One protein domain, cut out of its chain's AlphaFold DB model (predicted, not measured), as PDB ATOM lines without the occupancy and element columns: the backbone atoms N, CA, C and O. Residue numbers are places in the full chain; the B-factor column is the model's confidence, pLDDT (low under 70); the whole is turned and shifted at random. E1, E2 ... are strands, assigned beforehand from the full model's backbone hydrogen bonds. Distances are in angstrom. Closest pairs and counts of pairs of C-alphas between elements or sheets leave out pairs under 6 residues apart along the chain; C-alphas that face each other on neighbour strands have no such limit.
ATOM      1  N   GLU A   5     -72.321 -25.455 116.435       89.44
ATOM      2  CA  GLU A   5     -73.614 -26.091 116.185       89.44
ATOM      3  C   GLU A   5     -73.508 -27.617 116.049       89.44
ATOM      4  O   GLU A   5     -74.467 -28.330 116.362       89.44
ATOM      5  N   ASP A   6     -72.330 -28.120 115.669       88.69
ATOM      6  CA  ASP A   6     -72.044 -29.553 115.539       88.69
ATOM      7  C   ASP A   6     -71.745 -30.215 116.889       88.69
ATOM      8  O   ASP A   6     -71.524 -31.429 116.972       88.69
ATOM      9  N   TYR A   7     -71.761 -29.431 117.967       90.81
ATOM     10  CA  TYR A   7     -71.536 -29.906 119.318       90.81
ATOM     11  C   TYR A   7     -72.814 -29.883 120.163       90.81
ATOM     12  O   TYR A   7     -73.804 -29.184 119.916       90.81
ATOM     13  N   GLU A   8     -72.794 -30.699 121.201       92.38
ATOM     14  CA  GLU A   8     -73.804 -30.783 122.237       92.38
ATOM     15  C   GLU A   8     -73.105 -30.811 123.596       92.38
ATOM     16  O   GLU A   8     -72.180 -31.591 123.830       92.38
ATOM     17  N   LEU A   9     -73.548 -29.950 124.512       90.06
ATOM     18  CA  LEU A   9     -73.081 -29.978 125.890       90.06
ATOM     19  C   LEU A   9     -73.848 -31.064 126.655       90.06
ATOM     20  O   LEU A   9     -75.048 -30.933 126.900       90.06
ATOM     21  N   LYS A  10     -73.156 -32.135 127.040       90.88
ATOM     22  CA  LYS A  10     -73.706 -33.218 127.858       90.88
ATOM     23  C   LYS A  10     -73.438 -32.974 129.330       90.88
ATOM     24  O   LYS A  10     -72.317 -32.657 129.722       90.88
ATOM     25  N   PHE A  11     -74.463 -33.207 130.142       88.50
ATOM     26  CA  PHE A  11     -74.407 -33.107 131.593       88.50
ATOM     27  C   PHE A  11     -74.475 -34.498 132.222       88.50
ATOM     28  O   PHE A  11     -75.311 -35.322 131.857       88.50
ATOM     29  N   TYR A  12     -73.627 -34.731 133.217       85.44
ATOM     30  CA  TYR A  12     -73.569 -35.950 134.015       85.44
ATOM     31  C   TYR A  12     -73.604 -35.586 135.498       85.44
ATOM     32  O   TYR A  12     -73.301 -34.454 135.884       85.44
ATOM     33  N   THR A  13     -73.958 -36.558 136.340       84.06
ATOM     34  CA  THR A  13     -73.878 -36.446 137.807       84.06
ATOM     35  C   THR A  13     -74.525 -35.155 138.330       84.06
ATOM     36  O   THR A  13     -73.865 -34.317 138.941       84.06
ATOM     37  N   ASN A  14     -75.820 -34.961 138.051       83.44
ATOM     38  CA  ASN A  14     -76.584 -33.767 138.445       83.44
ATOM     39  C   ASN A  14     -75.928 -32.445 137.997       83.44
ATOM     40  O   ASN A  14     -75.806 -31.513 138.787       83.44
ATOM     41  N   ALA A  15     -75.472 -32.394 136.741       80.25
ATOM     42  CA  ALA A  15     -74.806 -31.241 136.129       80.25
ATOM     43  C   ALA A  15     -73.472 -30.820 136.779       80.25
ATOM     44  O   ALA A  15     -72.971 -29.736 136.500       80.25
ATOM     45  N   ARG A  16     -72.857 -31.680 137.603       84.25
ATOM     46  CA  ARG A  16     -71.519 -31.426 138.167       84.25
ATOM     47  C   ARG A  16     -70.385 -31.810 137.236       84.25
ATOM     48  O   ARG A  16     -69.262 -31.370 137.444       84.25
ATOM     49  N   ILE A  17     -70.655 -32.650 136.246       88.06
ATOM     50  CA  ILE A  17     -69.683 -33.030 135.228       88.06
ATOM     51  C   ILE A  17     -70.293 -32.710 133.872       88.06
ATOM     52  O   ILE A  17     -71.441 -33.073 133.617       88.06
ATOM     53  N   VAL A  18     -69.532 -32.063 132.999       89.19
ATOM     54  CA  VAL A  18     -69.947 -31.749 131.635       89.19
ATOM     55  C   VAL A  18     -68.903 -32.182 130.616       89.19
ATOM     56  O   VAL A  18     -67.707 -32.265 130.902       89.19
ATOM     57  N   SER A  19     -69.378 -32.490 129.417       90.19
ATOM     58  CA  SER A  19     -68.558 -32.828 128.256       90.19
ATOM     59  C   SER A  19     -69.137 -32.119 127.045       90.19
ATOM     60  O   SER A  19     -70.352 -32.127 126.859       90.19
ATOM     61  N   LEU A  20     -68.284 -31.505 126.230       89.88
ATOM     62  CA  LEU A  20     -68.688 -31.024 124.916       89.88
ATOM     63  C   LEU A  20     -68.469 -32.168 123.924       89.88
ATOM     64  O   LEU A  20     -67.327 -32.556 123.664       89.88
ATOM     65  N   GLU A  21     -69.559 -32.735 123.425       91.62
ATOM     66  CA  GLU A  21     -69.550 -33.901 122.540       91.62
ATOM     67  C   GLU A  21     -70.020 -33.520 121.142       91.62
ATOM     68  O   GLU A  21     -70.797 -32.584 120.979       91.62
ATOM     69  N   ARG A  22     -69.555 -34.230 120.115       90.00
ATOM     70  CA  ARG A  22     -70.038 -34.029 118.739       90.00
ATOM     71  C   ARG A  22     -71.383 -34.708 118.519       90.00
ATOM     72  O   ARG A  22     -71.592 -35.822 119.000       90.00
ATOM     73  N   ARG A  23     -72.269 -34.065 117.758       87.50
ATOM     74  CA  ARG A  23     -73.603 -34.589 117.432       87.50
ATOM     75  C   ARG A  23     -73.527 -35.750 116.456       87.50
ATOM     76  O   ARG A  23     -73.787 -36.874 116.851       87.50
ATOM     77  N   GLU A  24     -73.167 -35.481 115.214       79.06
ATOM     78  CA  GLU A  24     -72.907 -36.448 114.148       79.06
ATOM     79  C   GLU A  24     -71.939 -35.782 113.178       79.06
ATOM     80  O   GLU A  24     -71.973 -34.566 112.989       79.06
ATOM     81  N   THR A  25     -71.025 -36.560 112.615       77.00
ATOM     82  CA  THR A  25     -70.122 -36.073 111.578       77.00
ATOM     83  C   THR A  25     -69.794 -37.254 110.683       77.00
ATOM     84  O   THR A  25     -69.402 -38.298 111.199       77.00
ATOM     85  N   ASP A  26     -69.977 -37.092 109.375       77.62
ATOM     86  CA  ASP A  26     -69.652 -38.131 108.389       77.62
ATOM     87  C   ASP A  26     -68.152 -38.128 108.050       77.62
ATOM     88  O   ASP A  26     -67.577 -39.161 107.714       77.62
ATOM     89  N   PHE A  27     -67.504 -36.963 108.190       82.06
ATOM     90  CA  PHE A  27     -66.092 -36.758 107.879       82.06
ATOM     91  C   PHE A  27     -65.374 -35.913 108.930       82.06
ATOM     92  O   PHE A  27     -65.897 -34.905 109.402       82.06
ATOM     93  N   PHE A  28     -64.123 -36.250 109.223       83.81
ATOM     94  CA  PHE A  28     -63.208 -35.378 109.954       83.81
ATOM     95  C   PHE A  28     -61.896 -35.259 109.189       83.81
ATOM     96  O   PHE A  28     -61.249 -36.268 108.946       83.81
ATOM     97  N   GLU A  29     -61.514 -34.036 108.810       84.50
ATOM     98  CA  GLU A  29     -60.295 -33.781 108.016       84.50
ATOM     99  C   GLU A  29     -60.199 -34.695 106.782       84.50
ATOM    100  O   GLU A  29     -59.195 -35.362 106.560       84.50
ATOM    101  N   ASP A  30     -61.287 -34.757 106.007       85.88
ATOM    102  CA  ASP A  30     -61.424 -35.574 104.790       85.88
ATOM    103  C   ASP A  30     -61.377 -37.103 105.002       85.88
ATOM    104  O   ASP A  30     -61.424 -37.868 104.040       85.88
ATOM    105  N   ILE A  31     -61.357 -37.569 106.253       85.38
ATOM    106  CA  ILE A  31     -61.447 -38.989 106.608       85.38
ATOM    107  C   ILE A  31     -62.904 -39.335 106.912       85.38
ATOM    108  O   ILE A  31     -63.517 -38.713 107.780       85.38
ATOM    109  N   GLU A  32     -63.453 -40.338 106.224       89.44
ATOM    110  CA  GLU A  32     -64.787 -40.883 106.505       89.44
ATOM    111  C   GLU A  32     -64.771 -41.596 107.861       89.44
ATOM    112  O   GLU A  32     -64.174 -42.664 108.024       89.44
ATOM    113  N   VAL A  33     -65.384 -40.976 108.866       88.00
ATOM    114  CA  VAL A  33     -65.369 -41.480 110.239       88.00
ATOM    115  C   VAL A  33     -66.544 -40.930 111.031       88.00
ATOM    116  O   VAL A  33     -66.772 -39.725 111.104       88.00
ATOM    117  N   ASN A  34     -67.265 -41.819 111.710       88.81
ATOM    118  CA  ASN A  34     -68.334 -41.409 112.608       88.81
ATOM    119  C   ASN A  34     -67.781 -41.117 114.010       88.81
ATOM    120  O   ASN A  34     -67.550 -42.027 114.809       88.81
ATOM    121  N   ILE A  35     -67.611 -39.832 114.315       87.88
ATOM    122  CA  ILE A  35     -67.133 -39.330 115.616       87.88
ATOM    123  C   ILE A  35     -68.264 -38.810 116.517       87.88
ATOM    124  O   ILE A  35     -68.038 -37.998 117.420       87.88
ATOM    125  N   LYS A  36     -69.500 -39.271 116.299       90.81
ATOM    126  CA  LYS A  36     -70.640 -38.992 117.184       90.81
ATOM    127  C   LYS A  36     -70.316 -39.345 118.638       90.81
ATOM    128  O   LYS A  36     -69.846 -40.441 118.936       90.81
ATOM    129  N   GLY A  37     -70.592 -38.418 119.552       89.62
ATOM    130  CA  GLY A  37     -70.332 -38.575 120.985       89.62
ATOM    131  C   GLY A  37     -68.864 -38.404 121.391       89.62
ATOM    132  O   GLY A  37     -68.546 -38.454 122.577       89.62
ATOM    133  N   TRP A  38     -67.944 -38.185 120.444       90.56
ATOM    134  CA  TRP A  38     -66.537 -37.977 120.781       90.56
ATOM    135  C   TRP A  38     -66.326 -36.605 121.415       90.56
ATOM    136  O   TRP A  38     -66.982 -35.621 121.054       90.56
ATOM    137  N   ASN A  39     -65.354 -36.533 122.326       89.00
ATOM    138  CA  ASN A  39     -64.961 -35.297 122.994       89.00
ATOM    139  C   ASN A  39     -64.523 -34.232 121.994       89.00
ATOM    140  O   ASN A  39     -63.801 -34.559 121.057       89.00
ATOM    141  N   ALA A  40     -64.867 -32.963 122.220       87.50
ATOM    142  CA  ALA A  40     -64.471 -31.847 121.361       87.50
ATOM    143  C   ALA A  40     -62.970 -31.805 121.027       87.50
ATOM    144  O   ALA A  40     -62.608 -31.440 119.905       87.50
ATOM    145  N   LEU A  41     -62.109 -32.242 121.946       87.50
ATOM    146  CA  LEU A  41     -60.677 -32.371 121.715       87.50
ATOM    147  C   LEU A  41     -60.361 -33.707 121.035       87.50
ATOM    148  O   LEU A  41     -60.338 -34.759 121.675       87.50
ATOM    149  N   ILE A  42     -60.092 -33.641 119.735       88.44
ATOM    150  CA  ILE A  42     -59.574 -34.753 118.936       88.44
ATOM    151  C   ILE A  42     -58.353 -34.290 118.157       88.44
ATOM    152  O   ILE A  42     -58.190 -33.091 117.913       88.44
ATOM    153  N   PHE A  43     -57.521 -35.237 117.762       87.38
ATOM    154  CA  PHE A  43     -56.403 -34.995 116.864       87.38
ATOM    155  C   PHE A  43     -56.276 -36.148 115.875       87.38
ATOM    156  O   PHE A  43     -56.719 -37.266 116.141       87.38
ATOM    157  N   ASN A  44     -55.685 -35.836 114.731       89.50
ATOM    158  CA  ASN A  44     -55.299 -36.786 113.708       89.50
ATOM    159  C   ASN A  44     -53.791 -37.021 113.825       89.50
ATOM    160  O   ASN A  44     -53.021 -36.060 113.865       89.50
ATOM    161  N   ASP A  45     -53.393 -38.282 113.915       90.44
ATOM    162  CA  ASP A  45     -52.002 -38.716 113.920       90.44
ATOM    163  C   ASP A  45     -51.837 -39.802 112.856       90.44
ATOM    164  O   ASP A  45     -52.416 -40.884 112.954       90.44
ATOM    165  N   GLU A  46     -51.128 -39.459 111.780       90.81
ATOM    166  CA  GLU A  46     -50.861 -40.333 110.627       90.81
ATOM    167  C   GLU A  46     -52.114 -41.020 110.031       90.81
ATOM    168  O   GLU A  46     -52.072 -42.171 109.597       90.81
ATOM    169  N   GLY A  47     -53.250 -40.314 109.989       87.81
ATOM    170  CA  GLY A  47     -54.517 -40.827 109.448       87.81
ATOM    171  C   GLY A  47     -55.371 -41.585 110.467       87.81
ATOM    172  O   GLY A  47     -56.466 -42.039 110.133       87.81
ATOM    173  N   SER A  48     -54.903 -41.705 111.711       88.56
ATOM    174  CA  SER A  48     -55.675 -42.242 112.831       88.56
ATOM    175  C   SER A  48     -56.230 -41.108 113.689       88.56
ATOM    176  O   SER A  48     -55.512 -40.189 114.075       88.56
ATOM    177  N   ILE A  49     -57.522 -41.172 114.009       90.19
ATOM    178  CA  ILE A  49     -58.207 -40.123 114.771       90.19
ATOM    179  C   ILE A  49     -58.354 -40.562 116.223       90.19
ATOM    180  O   ILE A  49     -58.883 -41.635 116.518       90.19
ATOM    181  N   TYR A  50     -57.936 -39.692 117.136       89.25
ATOM    182  CA  TYR A  50     -57.944 -39.940 118.571       89.25
ATOM    183  C   TYR A  50     -58.750 -38.878 119.304       89.25
ATOM    184  O   TYR A  50     -58.655 -37.692 118.995       89.25
ATOM    185  N   ALA A  51     -59.501 -39.292 120.325       88.25
ATOM    186  CA  ALA A  51     -60.152 -38.383 121.259       88.25
ATOM    187  C   ALA A  51     -59.363 -38.249 122.560       88.25
ATOM    188  O   ALA A  51     -58.966 -39.239 123.174       88.25
ATOM    189  N   ILE A  52     -59.223 -37.014 123.034       85.94
ATOM    190  CA  ILE A  52     -58.742 -36.724 124.382       85.94
ATOM    191  C   ILE A  52     -59.974 -36.696 125.288       85.94
ATOM    192  O   ILE A  52     -60.757 -35.746 125.256       85.94
ATOM    193  N   GLY A  53     -60.158 -37.744 126.093       79.44
ATOM    194  CA  GLY A  53     -61.283 -37.893 127.021       79.44
ATOM    195  C   GLY A  53     -61.266 -36.857 128.145       79.44
ATOM    196  O   GLY A  53     -60.910 -37.172 129.272       79.44
ATOM    197  N   THR A  54     -61.651 -35.619 127.845       81.25
ATOM    198  CA  THR A  54     -61.604 -34.505 128.795       81.25
ATOM    199  C   THR A  54     -62.990 -34.257 129.366       81.25
ATOM    200  O   THR A  54     -63.926 -33.970 128.620       81.25
ATOM    201  N   LYS A  55     -63.140 -34.329 130.686       86.06
ATOM    202  CA  LYS A  55     -64.381 -33.921 131.349       86.06
ATOM    203  C   LYS A  55     -64.132 -32.660 132.152       86.06
ATOM    204  O   LYS A  55     -63.065 -32.473 132.733       86.06
ATOM    205  N   LEU A  56     -65.129 -31.794 132.161       86.56
ATOM    206  CA  LEU A  56     -65.129 -30.584 132.955       86.56
ATOM    207  C   LEU A  56     -65.973 -30.828 134.202       86.56
ATOM    208  O   LEU A  56     -67.099 -31.308 134.097       86.56
ATOM    209  N   HIS A  57     -65.446 -30.518 135.377       88.44
ATOM    210  CA  HIS A  57     -66.173 -30.600 136.638       88.44
ATOM    211  C   HIS A  57     -66.484 -29.204 137.156       88.44
ATOM    212  O   HIS A  57     -65.628 -28.330 137.108       88.44
ATOM    213  N   MET A  58     -67.696 -29.004 137.660       85.69
ATOM    214  CA  MET A  58     -68.092 -27.789 138.363       85.69
ATOM    215  C   MET A  58     -68.109 -28.078 139.865       85.69
ATOM    216  O   MET A  58     -69.024 -28.766 140.341       85.69
ATOM    217  N   PRO A  59     -67.113 -27.590 140.627       82.88
ATOM    218  CA  PRO A  59     -67.109 -27.721 142.076       82.88
ATOM    219  C   PRO A  59     -68.361 -27.114 142.713       82.88
ATOM    220  O   PRO A  59     -68.971 -26.180 142.194       82.88
ATOM    221  N   ALA A  60     -68.751 -27.636 143.875       82.81
ATOM    222  CA  ALA A  60     -69.890 -27.099 144.606       82.81
ATOM    223  C   ALA A  60     -69.630 -25.636 145.010       82.81
ATOM    224  O   ALA A  60     -68.618 -25.343 145.638       82.81
ATOM    225  N   GLY A  61     -70.562 -24.740 144.668       84.25
ATOM    226  CA  GLY A  61     -70.426 -23.303 144.934       84.25
ATOM    227  C   GLY A  61     -69.492 -22.564 143.971       84.25
ATOM    228  O   GLY A  61     -69.120 -21.433 144.260       84.25
ATOM    229  N   SER A  62     -69.104 -23.197 142.860       81.69
ATOM    230  CA  SER A  62     -68.329 -22.582 141.784       81.69
ATOM    231  C   SER A  62     -69.226 -22.218 140.603       81.69
ATOM    232  O   SER A  62     -70.084 -23.012 140.219       81.69
ATOM    233  N   ASP A  63     -68.951 -21.072 139.983       81.50
ATOM    234  CA  ASP A  63     -69.521 -20.674 138.686       81.50
ATOM    235  C   ASP A  63     -68.598 -21.050 137.510       81.50
ATOM    236  O   ASP A  63     -68.891 -20.765 136.348       81.50
ATOM    237  N   THR A  64     -67.455 -21.683 137.798       81.81
ATOM    238  CA  THR A  64     -66.446 -22.077 136.809       81.81
ATOM    239  C   THR A  64     -66.224 -23.582 136.782       81.81
ATOM    240  O   THR A  64     -66.290 -24.261 137.811       81.81
ATOM    241  N   PHE A  65     -65.901 -24.083 135.591       82.12
ATOM    242  CA  PHE A  65     -65.526 -25.470 135.357       82.12
ATOM    243  C   PHE A  65     -64.008 -25.668 135.420       82.12
ATOM    244  O   PHE A  65     -63.242 -24.848 134.920       82.12
ATOM    245  N   GLU A  66     -63.589 -26.806 135.962       83.38
ATOM    246  CA  GLU A  66     -62.203 -27.264 136.032       83.38
ATOM    247  C   GLU A  66     -62.009 -28.509 135.164       83.38
ATOM    248  O   GLU A  66     -62.911 -29.337 135.031       83.38
ATOM    249  N   ILE A  67     -60.823 -28.664 134.575       78.62
ATOM    250  CA  ILE A  67     -60.485 -29.846 133.778       78.62
ATOM    251  C   ILE A  67     -60.133 -31.005 134.713       78.62
ATOM    252  O   ILE A  67     -59.203 -30.892 135.510       78.62
ATOM    253  N   ILE A  68     -60.813 -32.140 134.549       69.81
ATOM    254  CA  ILE A  68     -60.396 -33.427 135.112       69.81
ATOM    255  C   ILE A  68     -59.834 -34.277 133.966       69.81
ATOM    256  O   ILE A  68     -60.497 -34.455 132.937       69.81
ATOM    257  N   ARG A  69     -58.605 -34.769 134.141       64.69
ATOM    258  CA  ARG A  69     -57.911 -35.701 133.245       64.69
ATOM    259  C   ARG A  69     -57.641 -37.014 133.959       64.69
ATOM    260  O   ARG A  69     -57.348 -36.954 135.172       64.69
TER     261      ARG A  69
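This is residues 5 to 69 of the 69 residues of an uncharacterized protein of Psychroserpens sp. NJDZ02 (UniProt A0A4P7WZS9). A twisted antiparallel sheet of four strands, E1, E2, E5 and E6, makes one end of a long, loose domain, and a separate small hairpin, E3 and E4, makes the other end. Between E2 and E3 the chain runs a long loop, residues 23 to 41, at the hairpin's end of the domain and back. The printed part has 65 residues with no named helix and six named strands, E1 to E6 along the chain; the large sheet has the order E1, E2, E5, E6. The class is all strand, though the strands hold 26 of the 65 residues. The whole is loose, with a radius of gyration of the C-alphas of 13.6 A and spans of 43 by 21 by 16 A.

Start at E2, residues 17 to 22, an inner strand of the large sheet. Its hairpin partner E1, residues 7 to 12, is an edge strand and runs antiparallel to it at 153 degrees; look for N 10 and O 19, 2.8 A apart and within hydrogen-bond range. E5, residues 55 to 57, is the other inner strand, antiparallel to E2 at 148 degrees, with N 18 and O 56 at 2.8 A. E6, residues 66 to 68, is the other edge strand and forms a hairpin with E5, antiparallel at 133 degrees, with N 57 and O 66 at 2.8 A. From edge to edge the strands' lines turn by 100 degrees. Now go to the second sheet: E3, residues 42 to 45, and E4, residues 48 to 51, form an antiparallel hairpin at 154 degrees, with N 45 and O 48 at 2.9 A. E3 is apart from E1, E2, E5 and E6, and E4 is apart from E5 although their link is tight.

Find C-alpha 7 at (-71.536, -29.906, 119.318); from there E1 runs 16.0 A to C-alpha 12. E2 begins at C-alpha 17, at (-69.683, -33.030, 135.228), and covers 16.5 A. E3 measures 9.9 A and E4 10.3 A, while E5 and E6 are 6.5 A each. E6 ends at C-alpha 68, at (-60.396, -33.427, 135.112).

Look for the two C-alphas farthest apart, those of Glu 46 and Gly 61, at 43.0 A. The printed part has no cut. The link from E2 to E3, 19 residues, is long; within it residues 27 to 28 pair with residues 31 to 32, antiparallel. The mean pLDDT of the printed part is 85.8, and residues 68 to 69, the latter the chain's last, are under 70.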